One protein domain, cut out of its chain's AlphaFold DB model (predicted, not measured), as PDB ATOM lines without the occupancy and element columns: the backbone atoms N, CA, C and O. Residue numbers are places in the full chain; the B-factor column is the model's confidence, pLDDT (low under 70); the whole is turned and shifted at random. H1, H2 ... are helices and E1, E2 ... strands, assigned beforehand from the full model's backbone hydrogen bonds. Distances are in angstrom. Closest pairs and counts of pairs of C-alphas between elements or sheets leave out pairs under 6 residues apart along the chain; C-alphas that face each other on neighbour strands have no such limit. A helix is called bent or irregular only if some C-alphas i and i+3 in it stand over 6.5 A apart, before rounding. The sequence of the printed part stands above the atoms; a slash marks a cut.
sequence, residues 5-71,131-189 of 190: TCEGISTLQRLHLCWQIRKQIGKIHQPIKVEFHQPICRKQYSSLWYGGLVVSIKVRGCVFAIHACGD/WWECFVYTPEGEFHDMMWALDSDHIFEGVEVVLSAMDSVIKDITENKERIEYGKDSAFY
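What this domain is: This is residues 5 to 71 and 131 to 189 of the 190 residues of an uncharacterized protein of Ruminococcaceae bacterium TF06-43 (UniProt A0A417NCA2). A strongly twisted sheet of six strands has helices over one face: H2a packs on it over E4, and H1 packs on H2a and on the sheet near edge strand E1. Past its bend, H2 runs on as a long arm, H2b, and residues 175 to 189 stick out from the body and make the longest axis. The printed part has 126 residues, with two named helices and six named strands in the order E1, H1, E2, E3, E4, E5, E6, H2; the sheet's order is E1, E2, E3, E4, E5, E6, mixed, and the class is mixed, helices and strands. The whole is only just compact, close to loose, with a radius of gyration of the C-alphas of 16.2 A, and elongated, spanning 60 by 37 by 22 A.

How they stand to each other: In the sheet, E1, residues 5 to 7, is parallel to E2, residues 32 to 36, with N 7 and O 34 2.8 A apart. E2, E3, residues 52 to 59, and E4, residues 62 to 69, form a meander, each strand the antiparallel neighbour of the one before; N 35 and O 56 are 2.8 A apart, and N 57 and O 64 2.8 A. E4 is antiparallel to E5, residues 131 to 137, with N 65 and O 135 2.8 A apart. E5 and E6, residues 143 to 150, form a hairpin, with N 134 and O 148 2.9 A apart. H2, residues 155 to 187, was assigned as one helix by its hydrogen bonds but is bent: C-alphas 164 and 167 are 7.6 A apart, and arms H2a, residues 155 to 164, and H2b, residues 167 to 187, stand at a steep tilt of 55 degrees. H2a is on the sheet at a height of 7.5 A, over E4 and slantwise to the strands, at 35 degrees to E4 on the local plane; its closest C-alphas to E4 are those of Val 162 and Phe 64, 7.5 A apart. H2b is on the same face, at a height of 13.4 A. H1, residues 11 to 24, is on the sheet and touches H2a, the same way at a steep tilt of 40 degrees; their closest C-alphas, of Ile 21 and Glu 160, are 6.3 A apart. E1, H1 and E2 make a strand-helix-strand unit, two parallel strands with a helix between, its crossover left-handed. H1 and H2b are apart. In H1, H2a and H2b every O i to N i+4 pair is within hydrogen-bond range.

Where its parts are: E1 begins at C-alpha 5, (37.413, 31.741, 36.883). E3 and E4 are each 20.6 A long, H1 20.0 A and H2b 30.7 A, ending at C-alpha 187, (56.792, -5.804, 51.810).

The domain as a whole: C-alphas 42 and 189, the two farthest apart, are 60.4 A apart. Residues 72 to 130 are not printed, and C-alphas 71 and 131 are 9.6 A apart across this cut. The link from E2 to E3 is long, with 15 residues. Residues 178 to 189 have pLDDT under 70.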
ATOM      1  N   THR A   5      36.822  30.409  36.823       93.25
ATOM      2  CA  THR A   5      37.413  31.741  36.883       93.25
ATOM      3  C   THR A   5      38.672  31.756  36.028       93.25
ATOM      4  O   THR A   5      39.450  30.807  36.039       93.25
ATOM      5  N   CYS A   6      38.857  32.820  35.246       94.94
ATOM      6  CA  CYS A   6      40.069  33.022  34.453       94.94
ATOM      7  C   CYS A   6      40.748  34.320  34.890       94.94
ATOM      8  O   CYS A   6      40.060  35.312  35.123       94.94
ATOM      9  N   GLU A   7      42.069  34.356  34.968       96.25
ATOM     10  CA  GLU A   7      42.864  35.535  35.336       96.25
ATOM     11  C   GLU A   7      44.045  35.694  34.370       96.25
ATOM     12  O   GLU A   7      44.408  34.745  33.684       96.25
ATOM     13  N   GLY A   8      44.607  36.902  34.261       95.94
ATOM     14  CA  GLY A   8      45.764  37.169  33.388       95.94
ATOM     15  C   GLY A   8      45.458  37.368  31.893       95.94
ATOM     16  O   GLY A   8      46.368  37.604  31.108       95.94
ATOM     17  N   ILE A   9      44.183  37.335  31.485       96.31
ATOM     18  CA  ILE A   9      43.742  37.585  30.099       96.31
ATOM     19  C   ILE A   9      42.616  38.617  30.016       96.31
ATOM     20  O   ILE A   9      41.853  38.822  30.968       96.31
ATOM     21  N   SER A  10      42.478  39.239  28.841       94.94
ATOM     22  CA  SER A  10      41.435  40.236  28.572       94.94
ATOM     23  C   SER A  10      40.017  39.657  28.655       94.94
ATOM     24  O   SER A  10      39.792  38.454  28.499       94.94
ATOM     25  N   THR A  11      39.023  40.532  28.823       94.25
ATOM     26  CA  THR A  11      37.602  40.147  28.845       94.25
ATOM     27  C   THR A  11      37.177  39.401  27.578       94.25
ATOM     28  O   THR A  11      36.455  38.413  27.668       94.25
ATOM     29  N   LEU A  12      37.645  39.827  26.401       93.69
ATOM     30  CA  LEU A  12      37.303  39.174  25.133       93.69
ATOM     31  C   LEU A  12      37.904  37.766  25.032       93.69
ATOM     32  O   LEU A  12      37.196  36.834  24.661       93.69
ATOM     33  N   GLN A  13      39.174  37.596  25.410       95.00
ATOM     34  CA  GLN A  13      39.817  36.276  25.459       95.00
ATOM     35  C   GLN A  13      39.123  35.359  26.461       95.00
ATOM     36  O   GLN A  13      38.856  34.202  26.159       95.00
ATOM     37  N   ARG A  14      38.753  35.894  27.629       94.56
ATOM     38  CA  ARG A  14      37.993  35.151  28.633       94.56
ATOM     39  C   ARG A  14      36.664  34.664  28.074       94.56
ATOM     40  O   ARG A  14      36.341  33.495  28.245       94.56
ATOM     41  N   LEU A  15      35.902  35.535  27.410       92.56
ATOM     42  CA  LEU A  15      34.632  35.166  26.777       92.56
ATOM     43  C   LEU A  15      34.827  34.097  25.697       92.56
ATOM     44  O   LEU A  15      34.029  33.163  25.635       92.56
ATOM     45  N   HIS A  16      35.887  34.210  24.895       91.88
ATOM     46  CA  HIS A  16      36.239  33.225  23.876       91.88
ATOM     47  C   HIS A  16      36.557  31.855  24.484       91.88
ATOM     48  O   HIS A  16      35.885  30.883  24.147       91.88
ATOM     49  N   LEU A  17      37.478  31.793  25.450       92.19
ATOM     50  CA  LEU A  17      37.848  30.557  26.148       92.19
ATOM     51  C   LEU A  17      36.629  29.913  26.824       92.19
ATOM     52  O   LEU A  17      36.354  28.728  26.676       92.19
ATOM     53  N   CYS A  18      35.828  30.725  27.511       90.88
ATOM     54  CA  CYS A  18      34.571  30.311  28.124       90.88
ATOM     55  C   CYS A  18      33.584  29.703  27.113       90.88
ATOM     56  O   CYS A  18      32.864  28.753  27.425       90.88
ATOM     57  N   TRP A  19      33.496  30.278  25.915       90.44
ATOM     58  CA  TRP A  19      32.660  29.751  24.845       90.44
ATOM     59  C   TRP A  19      33.218  28.437  24.280       90.44
ATOM     60  O   TRP A  19      32.441  27.495  24.126       90.44
ATOM     61  N   GLN A  20      34.534  28.339  24.057       88.94
ATOM     62  CA  GLN A  20      35.194  27.112  23.589       88.94
ATOM     63  C   GLN A  20      34.976  25.956  24.566       88.94
ATOM     64  O   GLN A  20      34.433  24.925  24.179       88.94
ATOM     65  N   ILE A  21      35.254  26.174  25.854       88.88
ATOM     66  CA  ILE A  21      35.049  25.178  26.914       88.88
ATOM     67  C   ILE A  21      33.603  24.668  26.923       88.88
ATOM     68  O   ILE A  21      33.358  23.466  26.986       88.88
ATOM     69  N   ARG A  22      32.615  25.566  26.825       86.88
ATOM     70  CA  ARG A  22      31.198  25.165  26.779       86.88
ATOM     71  C   ARG A  22      30.859  24.323  25.561       86.88
ATOM     72  O   ARG A  22      30.000  23.455  25.662       86.88
ATOM     73  N   LYS A  23      31.457  24.644  24.417       88.06
ATOM     74  CA  LYS A  23      31.201  23.955  23.158       88.06
ATOM     75  C   LYS A  23      31.800  22.547  23.171       88.06
ATOM     76  O   LYS A  23      31.148  21.636  22.681       88.06
ATOM     77  N   GLN A  24      33.006  22.398  23.714       83.69
ATOM     78  CA  GLN A  24      33.797  21.167  23.623       83.69
ATOM     79  C   GLN A  24      33.561  20.235  24.821       83.69
ATOM     80  O   GLN A  24      33.295  19.052  24.651       83.69
ATOM     81  N   ILE A  25      33.580  20.787  26.038       85.56
ATOM     82  CA  ILE A  25      33.538  20.030  27.303       85.56
ATOM     83  C   ILE A  25      32.132  20.059  27.923       85.56
ATOM     84  O   ILE A  25      31.704  19.139  28.616       85.56
ATOM     85  N   GLY A  26      31.376  21.132  27.683       82.94
ATOM     86  CA  GLY A  26      30.031  21.297  28.226       82.94
ATOM     87  C   GLY A  26      30.018  21.936  29.616       82.94
ATOM     88  O   GLY A  26      30.536  23.038  29.823       82.94
ATOM     89  N   LYS A  27      29.313  21.314  30.570       80.62
ATOM     90  CA  LYS A  27      29.146  21.862  31.926       80.62
ATOM     91  C   LYS A  27      30.265  21.382  32.844       80.62
ATOM     92  O   LYS A  27      30.376  20.201  33.133       80.62
ATOM     93  N   ILE A  28      31.006  22.335  33.401       83.19
ATOM     94  CA  ILE A  28      31.962  22.083  34.481       83.19
ATOM     95  C   ILE A  28      31.261  22.215  35.835       83.19
ATOM     96  O   ILE A  28      30.711  23.267  36.186       83.19
ATOM     97  N   HIS A  29      31.263  21.115  36.585       82.06
ATOM     98  CA  HIS A  29      30.541  20.984  37.850       82.06
ATOM     99  C   HIS A  29      31.352  21.450  39.065       82.06
ATOM    100  O   HIS A  29      30.760  21.906  40.040       82.06
ATOM    101  N   GLN A  30      32.681  21.407  38.980       87.31
ATOM    102  CA  GLN A  30      33.588  21.788  40.062       87.31
ATOM    103  C   GLN A  30      34.226  23.160  39.841       87.31
ATOM    104  O   GLN A  30      34.390  23.557  38.688       87.31
ATOM    105  N   PRO A  31      34.598  23.887  40.910       92.69
ATOM    106  CA  PRO A  31      35.375  25.111  40.787       92.69
ATOM    107  C   PRO A  31      36.737  24.839  40.139       92.69
ATOM    108  O   PRO A  31      37.488  23.981  40.598       92.69
ATOM    109  N   ILE A  32      37.051  25.595  39.092       95.25
ATOM    110  CA  ILE A  32      38.323  25.574  38.378       95.25
ATOM    111  C   ILE A  32      38.815  27.007  38.244       95.25
ATOM    112  O   ILE A  32      38.065  27.895  37.823       95.25
ATOM    113  N   LYS A  33      40.087  27.225  38.570       96.69
ATOM    114  CA  LYS A  33      40.754  28.510  38.363       96.69
ATOM    115  C   LYS A  33      41.819  28.367  37.282       96.69
ATOM    116  O   LYS A  33      42.713  27.545  37.422       96.69
ATOM    117  N   VAL A  34      41.726  29.171  36.228       97.81
ATOM    118  CA  VAL A  34      42.703  29.240  35.134       97.81
ATOM    119  C   VAL A  34      43.457  30.564  35.233       97.81
ATOM    120  O   VAL A  34      42.862  31.630  35.107       97.81
ATOM    121  N   GLU A  35      44.760  30.523  35.468       98.38
ATOM    122  CA  GLU A  35      45.617  31.703  35.605       98.38
ATOM    123  C   GLU A  35      46.627  31.738  34.463       98.38
ATOM    124  O   GLU A  35      47.377  30.784  34.286       98.38
ATOM    125  N   PHE A  36      46.650  32.829  33.703       98.44
ATOM    126  CA  PHE A  36      47.681  33.088  32.702       98.44
ATOM    127  C   PHE A  36      48.788  33.940  33.329       98.44
ATOM    128  O   PHE A  36      48.515  35.012  33.873       98.44
ATOM    129  N   HIS A  37      50.026  33.461  33.249       98.19
ATOM    130  CA  HIS A  37      51.193  34.062  33.913       98.19
ATOM    131  C   HIS A  37      52.022  34.954  32.994       98.19
ATOM    132  O   HIS A  37      52.884  35.694  33.458       98.19
ATOM    133  N   GLN A  38      51.740  34.911  31.692       96.56
ATOM    134  CA  GLN A  38      52.384  35.741  30.681       96.56
ATOM    135  C   GLN A  38      51.333  36.519  29.880       96.56
ATOM    136  O   GLN A  38      50.204  36.039  29.724       96.56
ATOM    137  N   PRO A  39      51.659  37.718  29.361       95.44
ATOM    138  CA  PRO A  39      50.725  38.496  28.556       95.44
ATOM    139  C   PRO A  39      50.350  37.759  27.269       95.44
ATOM    140  O   PRO A  39      51.168  37.613  26.365       95.44
ATOM    141  N   ILE A  40      49.090  37.343  27.152       96.38
ATOM    142  CA  ILE A  40      48.606  36.696  25.931       96.38
ATOM    143  C   ILE A  40      48.154  37.760  24.937       96.38
ATOM    144  O   ILE A  40      47.052  38.312  25.040       96.38
ATOM    145  N   CYS A  41      48.999  38.055  23.955       95.00
ATOM    146  CA  CYS A  41      48.706  39.041  22.921       95.00
ATOM    147  C   CYS A  41      47.720  38.498  21.876       95.00
ATOM    148  O   CYS A  41      47.677  37.312  21.547       95.00
ATOM    149  N   ARG A  42      46.879  39.380  21.325       93.38
ATOM    150  CA  ARG A  42      45.903  38.987  20.301       93.38
ATOM    151  C   ARG A  42      46.627  38.487  19.042       93.38
ATOM    152  O   ARG A  42      47.428  39.227  18.482       93.38
ATOM    153  N   LYS A  43      46.247  37.297  18.552       95.38
ATOM    154  CA  LYS A  43      46.864  36.585  17.409       95.38
ATOM    155  C   LYS A  43      48.322  36.148  17.635       95.38
ATOM    156  O   LYS A  43      49.052  36.015  16.657       95.38
ATOM    157  N   GLN A  44      48.754  36.007  18.883       97.38
ATOM    158  CA  GLN A  44      50.058  35.454  19.248       97.38
ATOM    159  C   GLN A  44      49.803  34.322  20.239       97.38
ATOM    160  O   GLN A  44      49.940  34.502  21.442       97.38
ATOM    161  N   TYR A  45      49.274  33.201  19.768       97.31
ATOM    162  CA  TYR A  45      48.804  32.106  20.620       97.31
ATOM    163  C   TYR A  45      49.658  30.845  20.505       97.31
ATOM    164  O   TYR A  45      49.464  29.939  21.314       97.31
ATOM    165  N   SER A  46      50.584  30.804  19.543       97.50
ATOM    166  CA  SER A  46      51.577  29.740  19.380       97.50
ATOM    167  C   SER A  46      52.556  29.673  20.557       97.50
ATOM    168  O   SER A  46      52.907  30.707  21.131       97.50
ATOM    169  N   SER A  47      53.050  28.471  20.873       97.44
ATOM    170  CA  SER A  47      54.112  28.224  21.866       97.44
ATOM    171  C   SER A  47      55.384  29.022  21.588       97.44
ATOM    172  O   SER A  47      56.099  29.378  22.519       97.44
ATOM    173  N   LEU A  48      55.640  29.358  20.322       96.75
ATOM    174  CA  LEU A  48      56.839  30.072  19.893       96.75
ATOM    175  C   LEU A  48      56.948  31.483  20.484       96.75
ATOM    176  O   LEU A  48      58.046  32.006  20.610       96.75
ATOM    177  N   TRP A  49      55.842  32.112  20.876       97.50
ATOM    178  CA  TRP A  49      55.892  33.448  21.482       97.50
ATOM    179  C   TRP A  49      56.312  33.444  22.952       97.50
ATOM    180  O   TRP A  49      56.549  34.514  23.510       97.50
ATOM    181  N   TYR A  50      56.362  32.272  23.579       97.56
ATOM    182  CA  TYR A  50      56.434  32.125  25.025       97.56
ATOM    183  C   TYR A  50      57.550  31.165  25.431       97.56
ATOM    184  O   TYR A  50      58.093  30.415  24.619       97.56
ATOM    185  N   GLY A  51      57.862  31.162  26.722       96.62
ATOM    186  CA  GLY A  51      58.755  30.183  27.325       96.62
ATOM    187  C   GLY A  51      58.386  29.925  28.780       96.62
ATOM    188  O   GLY A  51      57.993  30.840  29.500       96.62
ATOM    189  N   GLY A  52      58.480  28.674  29.214       97.12
ATOM    190  CA  GLY A  52      58.247  28.277  30.598       97.12
ATOM    191  C   GLY A  52      56.763  28.312  30.940       97.12
ATOM    192  O   GLY A  52      55.927  28.131  30.061       97.12
ATOM    193  N   LEU A  53      56.425  28.529  32.214       97.94
ATOM    194  CA  LEU A  53      55.038  28.509  32.687       97.94
ATOM    195  C   LEU A  53      54.204  29.616  32.028       97.94
ATOM    196  O   LEU A  53      54.449  30.805  32.247       97.94
ATOM    197  N   VAL A  54      53.170  29.222  31.285       98.50
ATOM    198  CA  VAL A  54      52.221  30.150  30.652       98.50
ATOM    199  C   VAL A  54      50.863  30.106  31.340       98.50
ATOM    200  O   VAL A  54      50.278  31.164  31.578       98.50
ATOM    201  N   VAL A  55      50.366  28.916  31.699       98.69
ATOM    202  CA  VAL A  55      49.045  28.758  32.330       98.69
ATOM    203  C   VAL A  55      49.092  27.804  33.514       98.69
ATOM    204  O   VAL A  55      49.705  26.746  33.439       98.69
ATOM    205  N   SER A  56      48.377  28.137  34.585       98.62
ATOM    206  CA  SER A  56      48.028  27.192  35.649       98.62
ATOM    207  C   SER A  56      46.525  26.954  35.694       98.62
ATOM    208  O   SER A  56      45.745  27.901  35.786       98.62
ATOM    209  N   ILE A  57      46.114  25.690  35.700       98.25
ATOM    210  CA  ILE A  57      44.731  25.258  35.900       98.25
ATOM    211  C   ILE A  57      44.660  24.564  37.259       98.25
ATOM    212  O   ILE A  57      45.259  23.512  37.466       98.25
ATOM    213  N   LYS A  58      43.948  25.175  38.205       97.62
ATOM    214  CA  LYS A  58      43.841  24.712  39.592       97.62
ATOM    215  C   LYS A  58      42.491  24.059  39.825       97.62
ATOM    216  O   LYS A  58      41.452  24.683  39.585       97.62
ATOM    217  N   VAL A  59      42.512  22.826  40.321       95.31
ATOM    218  CA  VAL A  59      41.313  22.015  40.544       95.31
ATOM    219  C   VAL A  59      41.573  20.971  41.629       95.31
ATOM    220  O   VAL A  59      42.574  20.272  41.586       95.31
ATOM    221  N   ARG A  60      40.687  20.882  42.633       92.62
ATOM    222  CA  ARG A  60      40.794  19.927  43.762       92.62
ATOM    223  C   ARG A  60      42.167  19.923  44.472       92.62
ATOM    224  O   ARG A  60      42.628  18.886  44.920       92.62
ATOM    225  N   GLY A  61      42.817  21.084  44.567       93.19
ATOM    226  CA  GLY A  61      44.160  21.220  45.151       93.19
ATOM    227  C   GLY A  61      45.308  20.899  44.188       93.19
ATOM    228  O   GLY A  61      46.418  21.359  44.426       93.19
ATOM    229  N   CYS A  62      45.043  20.215  43.074       96.31
ATOM    230  CA  CYS A  62      46.030  19.980  42.026       96.31
ATOM    231  C   CYS A  62      46.260  21.234  41.174       96.31
ATOM    232  O   CYS A  62      45.347  22.049  40.971       96.31
ATOM    233  N   VAL A  63      47.461  21.345  40.609       98.19
ATOM    234  CA  VAL A  63      47.821  22.361  39.614       98.19
ATOM    235  C   VAL A  63      48.301  21.677  38.347       98.19
ATOM    236  O   VAL A  63      49.316  20.995  38.356       98.19
ATOM    237  N   PHE A  64      47.600  21.910  37.247       98.44
ATOM    238  CA  PHE A  64      48.068  21.570  35.910       98.44
ATOM    239  C   PHE A  64      48.769  22.794  35.325       98.44
ATOM    240  O   PHE A  64      48.156  23.853  35.171       98.44
ATOM    241  N   ALA A  65      50.060  22.674  35.059       98.44
ATOM    242  CA  ALA A  65      50.931  23.751  34.624       98.44
ATOM    243  C   ALA A  65      51.283  23.561  33.146       98.44
ATOM    244  O   ALA A  65      52.047  22.665  32.807       98.44
ATOM    245  N   ILE A  66      50.734  24.410  32.277       98.56
ATOM    246  CA  ILE A  66      51.031  24.409  30.842       98.56
ATOM    247  C   ILE A  66      52.219  25.327  30.586       98.56
ATOM    248  O   ILE A  66      52.176  26.526  30.896       98.56
ATOM    249  N   HIS A  67      53.265  24.753  30.011       98.25
ATOM    250  CA  HIS A  67      54.513  25.412  29.687       98.25
ATOM    251  C   HIS A  67      54.735  25.458  28.176       98.25
ATOM    252  O   HIS A  67      54.367  24.525  27.467       98.25
ATOM    253  N   ALA A  68      55.372  26.525  27.696       97.81
ATOM    254  CA  ALA A  68      56.070  26.498  26.415       97.81
ATOM    255  C   ALA A  68      57.467  25.910  26.657       97.81
ATOM    256  O   ALA A  68      58.325  26.575  27.249       97.81
ATOM    257  N   CYS A  69      57.657  24.658  26.257       95.88
ATOM    258  CA  CYS A  69      58.883  23.894  26.465       95.88
ATOM    259  C   CYS A  69      59.655  23.752  25.157       95.88
ATOM    260  O   CYS A  69      59.056  23.496  24.116       95.88
ATOM    261  N   GLY A  70      60.973  23.894  25.233       92.94
ATOM    262  CA  GLY A  70      61.888  23.748  24.111       92.94
ATOM    263  C   GLY A  70      62.962  24.834  24.094       92.94
ATOM    264  O   GLY A  70      62.877  25.856  24.779       92.94
ATOM    265  N   ASP A  71      63.986  24.591  23.283       91.75
ATOM    266  CA  ASP A  71      64.945  25.615  22.885       91.75
ATOM    267  C   ASP A  71      64.569  26.082  21.466       91.75
ATOM    268  O   ASP A  71      64.263  25.259  20.600       91.75
ATOM    269  N   TRP A 131      57.109  23.459  22.033       96.31
ATOM    270  CA  TRP A 131      55.775  22.856  22.100       96.31
ATOM    271  C   TRP A 131      55.078  23.226  23.413       96.31
ATOM    272  O   TRP A 131      55.692  23.746  24.348       96.31
ATOM    273  N   TRP A 132      53.772  22.986  23.471       98.06
ATOM    274  CA  TRP A 132      53.021  23.071  24.716       98.06
ATOM    275  C   TRP A 132      53.157  21.767  25.493       98.06
ATOM    276  O   TRP A 132      52.936  20.696  24.939       98.06
ATOM    277  N   GLU A 133      53.473  21.842  26.778       97.56
ATOM    278  CA  GLU A 133      53.595  20.666  27.641       97.56
ATOM    279  C   GLU A 133      52.932  20.914  28.988       97.56
ATOM    280  O   GLU A 133      53.004  22.022  29.523       97.56
ATOM    281  N   CYS A 134      52.251  19.902  29.523       98.31
ATOM    282  CA  CYS A 134      51.564  20.002  30.801       98.31
ATOM    283  C   CYS A 134      52.260  19.181  31.888       98.31
ATOM    284  O   CYS A 134      52.378  17.962  31.792       98.31
ATOM    285  N   PHE A 135      52.594  19.851  32.987       97.38
ATOM    286  CA  PHE A 135      53.049  19.229  34.226       97.38
ATOM    287  C   PHE A 135      51.936  19.227  35.270       97.38
ATOM    288  O   PHE A 135      51.026  20.060  35.209       97.38
ATOM    289  N   VAL A 136      52.003  18.321  36.245       97.88
ATOM    290  CA  VAL A 136      51.000  18.246  37.316       97.88
ATOM    291  C   VAL A 136      51.665  18.352  38.680       97.88
ATOM    292  O   VAL A 136      52.656  17.683  38.948       97.88
ATOM    293  N   TYR A 137      51.090  19.178  39.548       96.81
ATOM    294  CA  TYR A 137      51.430  19.249  40.963       96.81
ATOM    295  C   TYR A 137      50.254  18.745  41.793       96.81
ATOM    296  O   TYR A 137      49.123  19.202  41.594       96.81
ATOM    297  N   THR A 138      50.507  17.812  42.710       94.81
ATOM    298  CA  THR A 138      49.488  17.301  43.642       94.81
ATOM    299  C   THR A 138      49.162  18.331  44.729       94.81
ATOM    300  O   THR A 138      49.900  19.310  44.888       94.81
ATOM    301  N   PRO A 139      48.086  18.136  45.518       93.38
ATOM    302  CA  PRO A 139      47.792  19.003  46.659       93.38
ATOM    303  C   PRO A 139      48.925  19.047  47.694       93.38
ATOM    304  O   PRO A 139      49.097  20.063  48.366       93.38
ATOM    305  N   GLU A 140      49.725  17.980  47.794       92.00
ATOM    306  CA  GLU A 140      50.905  17.908  48.665       92.00
ATOM    307  C   GLU A 140      52.137  18.625  48.078       92.00
ATOM    308  O   GLU A 140      53.149  18.773  48.759       92.00
ATOM    309  N   GLY A 141      52.054  19.095  46.829       91.31
ATOM    310  CA  GLY A 141      53.137  19.772  46.116       91.31
ATOM    311  C   GLY A 141      54.080  18.835  45.356       91.31
ATOM    312  O   GLY A 141      55.133  19.286  44.902       91.31
ATOM    313  N   GLU A 142      53.730  17.556  45.199       93.50
ATOM    314  CA  GLU A 142      54.541  16.591  44.447       93.50
ATOM    315  C   GLU A 142      54.477  16.910  42.952       93.50
ATOM    316  O   GLU A 142      53.395  17.117  42.405       93.50
ATOM    317  N   PHE A 143      55.638  16.962  42.296       94.62
ATOM    318  CA  PHE A 143      55.751  17.209  40.861       94.62
ATOM    319  C   PHE A 143      55.657  15.903  40.071       94.62
ATOM    320  O   PHE A 143      56.393  14.953  40.342       94.62
ATOM    321  N   HIS A 144      54.806  15.901  39.050       92.88
ATOM    322  CA  HIS A 144      54.653  14.815  38.097       92.88
ATOM    323  C   HIS A 144      54.934  15.318  36.683       92.88
ATOM    324  O   HIS A 144      54.175  16.120  36.124       92.88
ATOM    325  N   ASP A 145      56.013  14.793  36.105       92.06
ATOM    326  CA  ASP A 145      56.244  14.840  34.670       92.06
ATOM    327  C   ASP A 145      55.455  13.707  34.010       92.06
ATOM    328  O   ASP A 145      55.785  12.527  34.139       92.06
ATOM    329  N   MET A 146      54.356  14.082  33.359       84.50
ATOM    330  CA  MET A 146      53.471  13.148  32.673       84.50
ATOM    331  C   MET A 146      53.936  12.867  31.237       84.50
ATOM    332  O   MET A 146      53.255  12.123  30.531       84.50
ATOM    333  N   MET A 147      55.045  13.476  30.789       88.62
ATOM    334  CA  MET A 147      55.469  13.510  29.383       88.62
ATOM    335  C   MET A 147      54.335  13.991  28.460       88.62
ATOM    336  O   MET A 147      54.145  13.489  27.348       88.62
ATOM    337  N   TRP A 148      53.503  14.912  28.960       94.50
ATOM    338  CA  TRP A 148      52.250  15.292  28.316       94.50
ATOM    339  C   TRP A 148      52.448  16.481  27.381       94.50
ATOM    340  O   TRP A 148      52.052  17.613  27.677       94.50
ATOM    341  N   ALA A 149      53.032  16.199  26.218       95.44
ATOM    342  CA  ALA A 149      53.030  17.120  25.090       95.44
ATOM    343  C   ALA A 149      51.587  17.333  24.597       95.44
ATOM    344  O   ALA A 149      50.874  16.383  24.260       95.44
ATOM    345  N   LEU A 150      51.143  18.586  24.587       95.69
ATOM    346  CA  LEU A 150      49.821  18.982  24.125       95.69
ATOM    347  C   LEU A 150      49.880  19.201  22.613       95.69
ATOM    348  O   LEU A 150      50.534  20.132  22.142       95.69
ATOM    349  N   ASP A 151      49.169  18.359  21.864       90.31
ATOM    350  CA  ASP A 151      48.970  18.517  20.421       90.31
ATOM    351  C   ASP A 151      47.975  19.660  20.169       90.31
ATOM    352  O   ASP A 151      46.770  19.470  20.001       90.31
ATOM    353  N   SER A 152      48.450  20.890  20.341       93.56
ATOM    354  CA  SER A 152      47.652  22.109  20.262       93.56
ATOM    355  C   SER A 152      48.448  23.193  19.562       93.56
ATOM    356  O   SER A 152      49.581  23.479  19.941       93.56
ATOM    357  N   ASP A 153      47.834  23.861  18.591       91.44
ATOM    358  CA  ASP A 153      48.480  24.976  17.894       91.44
ATOM    359  C   ASP A 153      48.442  26.251  18.752       91.44
ATOM    360  O   ASP A 153      49.322  27.113  18.673       91.44
ATOM    361  N   HIS A 154      47.426  26.369  19.613       95.06
ATOM    362  CA  HIS A 154      47.141  27.573  20.387       95.06
ATOM    363  C   HIS A 154      47.024  27.288  21.889       95.06
ATOM    364  O   HIS A 154      46.409  26.308  22.304       95.06
ATOM    365  N   ILE A 155      47.483  28.217  22.736       97.12
ATOM    366  CA  ILE A 155      47.385  28.057  24.201       97.12
ATOM    367  C   ILE A 155      45.951  27.832  24.713       97.12
ATOM    368  O   ILE A 155      45.743  27.122  25.693       97.12
ATOM    369  N   PHE A 156      44.934  28.406  24.060       96.44
ATOM    370  CA  PHE A 156      43.538  28.189  24.462       96.44
ATOM    371  C   PHE A 156      43.051  26.763  24.173       96.44
ATOM    372  O   PHE A 156      42.267  26.237  24.959       96.44
ATOM    373  N   GLU A 157      43.541  26.135  23.102       95.31
ATOM    374  CA  GLU A 157      43.305  24.712  22.824       95.31
ATOM    375  C   GLU A 157      44.058  23.847  23.833       95.31
ATOM    376  O   GLU A 157      43.469  22.933  24.397       95.31
ATOM    377  N   GLY A 158      45.298  24.207  24.179       96.75
ATOM    378  CA  GLY A 158      46.045  23.516  25.234       96.75
ATOM    379  C   GLY A 158      45.301  23.513  26.577       96.75
ATOM    380  O   GLY A 158      45.186  22.478  27.231       96.75
ATOM    381  N   VAL A 159      44.706  24.648  26.965       97.12
ATOM    382  CA  VAL A 159      43.838  24.730  28.156       97.12
ATOM    383  C   VAL A 159      42.640  23.791  28.042       97.12
ATOM    384  O   VAL A 159      42.270  23.140  29.016       97.12
ATOM    385  N   GLU A 160      42.020  23.717  26.872       94.25
ATOM    386  CA  GLU A 160      40.874  22.849  26.627       94.25
ATOM    387  C   GLU A 160      41.232  21.358  26.720       94.25
ATOM    388  O   GLU A 160      40.518  20.601  27.386       94.25
ATOM    389  N   VAL A 161      42.350  20.947  26.115       94.88
ATOM    390  CA  VAL A 161      42.874  19.576  26.187       94.88
ATOM    391  C   VAL A 161      43.093  19.178  27.643       94.88
ATOM    392  O   VAL A 161      42.607  18.134  28.082       94.88
ATOM    393  N   VAL A 162      43.734  20.051  28.425       96.12
ATOM    394  CA  VAL A 162      43.982  19.783  29.844       96.12
ATOM    395  C   VAL A 162      42.680  19.671  30.631       96.12
ATOM    396  O   VAL A 162      42.497  18.714  31.381       96.12
ATOM    397  N   LEU A 163      41.738  20.596  30.437       94.81
ATOM    398  CA  LEU A 163      40.436  20.544  31.110       94.81
ATOM    399  C   LEU A 163      39.639  19.281  30.766       94.81
ATOM    400  O   LEU A 163      38.873  18.805  31.598       94.81
ATOM    401  N   SER A 164      39.806  18.739  29.561       92.56
ATOM    402  CA  SER A 164      39.100  17.532  29.121       92.56
ATOM    403  C   SER A 164      39.675  16.256  29.740       92.56
ATOM    404  O   SER A 164      38.942  15.291  29.947       92.56
ATOM    405  N   ALA A 165      40.969  16.250  30.068       93.31
ATOM    406  CA  ALA A 165      41.677  15.080  30.587       93.31
ATOM    407  C   ALA A 165      41.967  15.129  32.102       93.31
ATOM    408  O   ALA A 165      42.249  14.087  32.695       93.31
ATOM    409  N   MET A 166      41.859  16.294  32.757       92.88
ATOM    410  CA  MET A 166      42.278  16.490  34.156       92.88
ATOM    411  C   MET A 166      41.664  15.494  35.149       92.88
ATOM    412  O   MET A 166      42.359  15.043  36.053       92.88
ATOM    413  N   ASP A 167      40.386  15.124  34.995       92.25
ATOM    414  CA  ASP A 167      39.733  14.193  35.924       92.25
ATOM    415  C   ASP A 167      40.326  12.776  35.796       92.25
ATOM    416  O   ASP A 167      40.489  12.095  36.809       92.25
ATOM    417  N   SER A 168      40.700  12.357  34.580       92.75
ATOM    418  CA  SER A 168      41.404  11.087  34.351       92.75
ATOM    419  C   SER A 168      42.807  11.132  34.940       92.75
ATOM    420  O   SER A 168      43.197  10.226  35.664       92.75
ATOM    421  N   VAL A 169      43.540  12.223  34.707       93.62
ATOM    422  CA  VAL A 169      44.912  12.370  35.212       93.62
ATOM    423  C   VAL A 169      44.949  12.395  36.742       93.62
ATOM    424  O   VAL A 169      45.782  11.724  37.345       93.62
ATOM    425  N   ILE A 170      44.021  13.107  37.393       92.75
ATOM    426  CA  ILE A 170      43.904  13.102  38.861       92.75
ATOM    427  C   ILE A 170      43.650  11.683  39.369       92.75
ATOM    428  O   ILE A 170      44.261  11.266  40.355       92.75
ATOM    429  N   LYS A 171      42.762  10.938  38.704       91.88
ATOM    430  CA  LYS A 171      42.462   9.557  39.072       91.88
ATOM    431  C   LYS A 171      43.710   8.676  38.958       91.88
ATOM    432  O   LYS A 171      44.040   8.001  39.926       91.88
ATOM    433  N   ASP A 172      44.429   8.749  37.842       89.94
ATOM    434  CA  ASP A 172      45.624   7.934  37.595       89.94
ATOM    435  C   ASP A 172      46.742   8.223  38.608       89.94
ATOM    436  O   ASP A 172      47.382   7.299  39.112       89.94
ATOM    437  N   ILE A 173      46.959   9.495  38.957       87.88
ATOM    438  CA  ILE A 173      47.934   9.884  39.987       87.88
ATOM    439  C   ILE A 173      47.525   9.322  41.357       87.88
ATOM    440  O   ILE A 173      48.359   8.754  42.063       87.88
ATOM    441  N   THR A 174      46.243   9.430  41.716       84.62
ATOM    442  CA  THR A 174      45.732   8.958  43.014       84.62
ATOM    443  C   THR A 174      45.816   7.432  43.135       84.62
ATOM    444  O   THR A 174      46.350   6.920  44.115       84.62
ATOM    445  N   GLU A 175      45.365   6.692  42.117       81.44
ATOM    446  CA  GLU A 175      45.378   5.222  42.122       81.44
ATOM    447  C   GLU A 175      46.805   4.648  42.108       81.44
ATOM    448  O   GLU A 175      47.079   3.627  42.743       81.44
ATOM    449  N   ASN A 176      47.744   5.298  41.411       74.50
ATOM    450  CA  ASN A 176      49.147   4.885  41.433       74.50
ATOM    451  C   ASN A 176      49.794   5.105  42.806       74.50
ATOM    452  O   ASN A 176      50.579   4.261  43.243       74.50
ATOM    453  N   LYS A 177      49.449   6.195  43.503       73.75
ATOM    454  CA  LYS A 177      49.929   6.466  44.866       73.75
ATOM    455  C   LYS A 177      49.475   5.377  45.837       73.75
ATOM    456  O   LYS A 177      50.315   4.783  46.509       73.75
ATOM    457  N   GLU A 178      48.189   5.028  45.808       69.50
ATOM    458  CA  GLU A 178      47.636   3.944  46.628       69.50
ATOM    459  C   GLU A 178      48.353   2.611  46.366       69.50
ATOM    460  O   GLU A 178      48.785   1.945  47.305       69.50
ATOM    461  N   ARG A 179      48.563   2.223  45.098       68.31
ATOM    462  CA  ARG A 179      49.280   0.974  44.762       68.31
ATOM    463  C   ARG A 179      50.698   0.925  45.330       68.31
ATOM    464  O   ARG A 179      51.130  -0.135  45.782       68.31
ATOM    465  N   ILE A 180      51.425   2.038  45.288       69.50
ATOM    466  CA  ILE A 180      52.790   2.120  45.823       69.50
ATOM    467  C   ILE A 180      52.776   2.005  47.351       69.50
ATOM    468  O   ILE A 180      53.624   1.311  47.910       69.50
ATOM    469  N   GLU A 181      51.829   2.655  48.026       69.31
ATOM    470  CA  GLU A 181      51.692   2.591  49.485       69.31
ATOM    471  C   GLU A 181      51.295   1.184  49.959       69.31
ATOM    472  O   GLU A 181      52.014   0.597  50.769       69.31
ATOM    473  N   TYR A 182      50.269   0.568  49.360       60.38
ATOM    474  CA  TYR A 182      49.893  -0.823  49.658       60.38
ATOM    475  C   TYR A 182      51.025  -1.820  49.356       60.38
ATOM    476  O   TYR A 182      51.238  -2.775  50.105       60.38
ATOM    477  N   GLY A 183      51.778  -1.604  48.272       60.38
ATOM    478  CA  GLY A 183      52.938  -2.426  47.923       60.38
ATOM    479  C   GLY A 183      54.060  -2.340  48.962       60.38
ATOM    480  O   GLY A 183      54.664  -3.362  49.289       60.38
ATOM    481  N   LYS A 184      54.299  -1.153  49.535       59.62
ATOM    482  CA  LYS A 184      55.261  -0.968  50.632       59.62
ATOM    483  C   LYS A 184      54.802  -1.672  51.904       59.62
ATOM    484  O   LYS A 184      55.599  -2.408  52.474       59.62
ATOM    485  N   ASP A 185      53.538  -1.530  52.294       58.72
ATOM    486  CA  ASP A 185      53.013  -2.174  53.505       58.72
ATOM    487  C   ASP A 185      53.063  -3.705  53.410       58.72
ATOM    488  O   ASP A 185      53.411  -4.377  54.378       58.72
ATOM    489  N   SER A 186      52.820  -4.274  52.225       57.66
ATOM    490  CA  SER A 186      52.931  -5.722  52.001       57.66
ATOM    491  C   SER A 186      54.372  -6.261  52.043       57.66
ATOM    492  O   SER A 186      54.574  -7.433  52.358       57.66
ATOM    493  N   ALA A 187      55.379  -5.420  51.782       56.69
ATOM    494  CA  ALA A 187      56.792  -5.804  51.810       56.69
ATOM    495  C   ALA A 187      57.392  -5.839  53.230       56.69
ATOM    496  O   ALA A 187      58.466  -6.407  53.417       56.69
ATOM    497  N   PHE A 188      56.708  -5.275  54.233       51.53
ATOM    498  CA  PHE A 188      57.110  -5.344  55.648       51.53
ATOM    499  C   PHE A 188      56.557  -6.576  56.391       51.53
ATOM    500  O   PHE A 188      56.863  -6.762  57.568       51.53
ATOM    501  N   TYR A 189      55.777  -7.429  55.716       50.47
ATOM    502  CA  TYR A 189      55.191  -8.657  56.275       50.47
ATOM    503  C   TYR A 189      55.831  -9.964  55.755       50.47
ATOM    504  O   TYR A 189      55.201 -11.019  55.846       50.47
TER     505      TYR A 189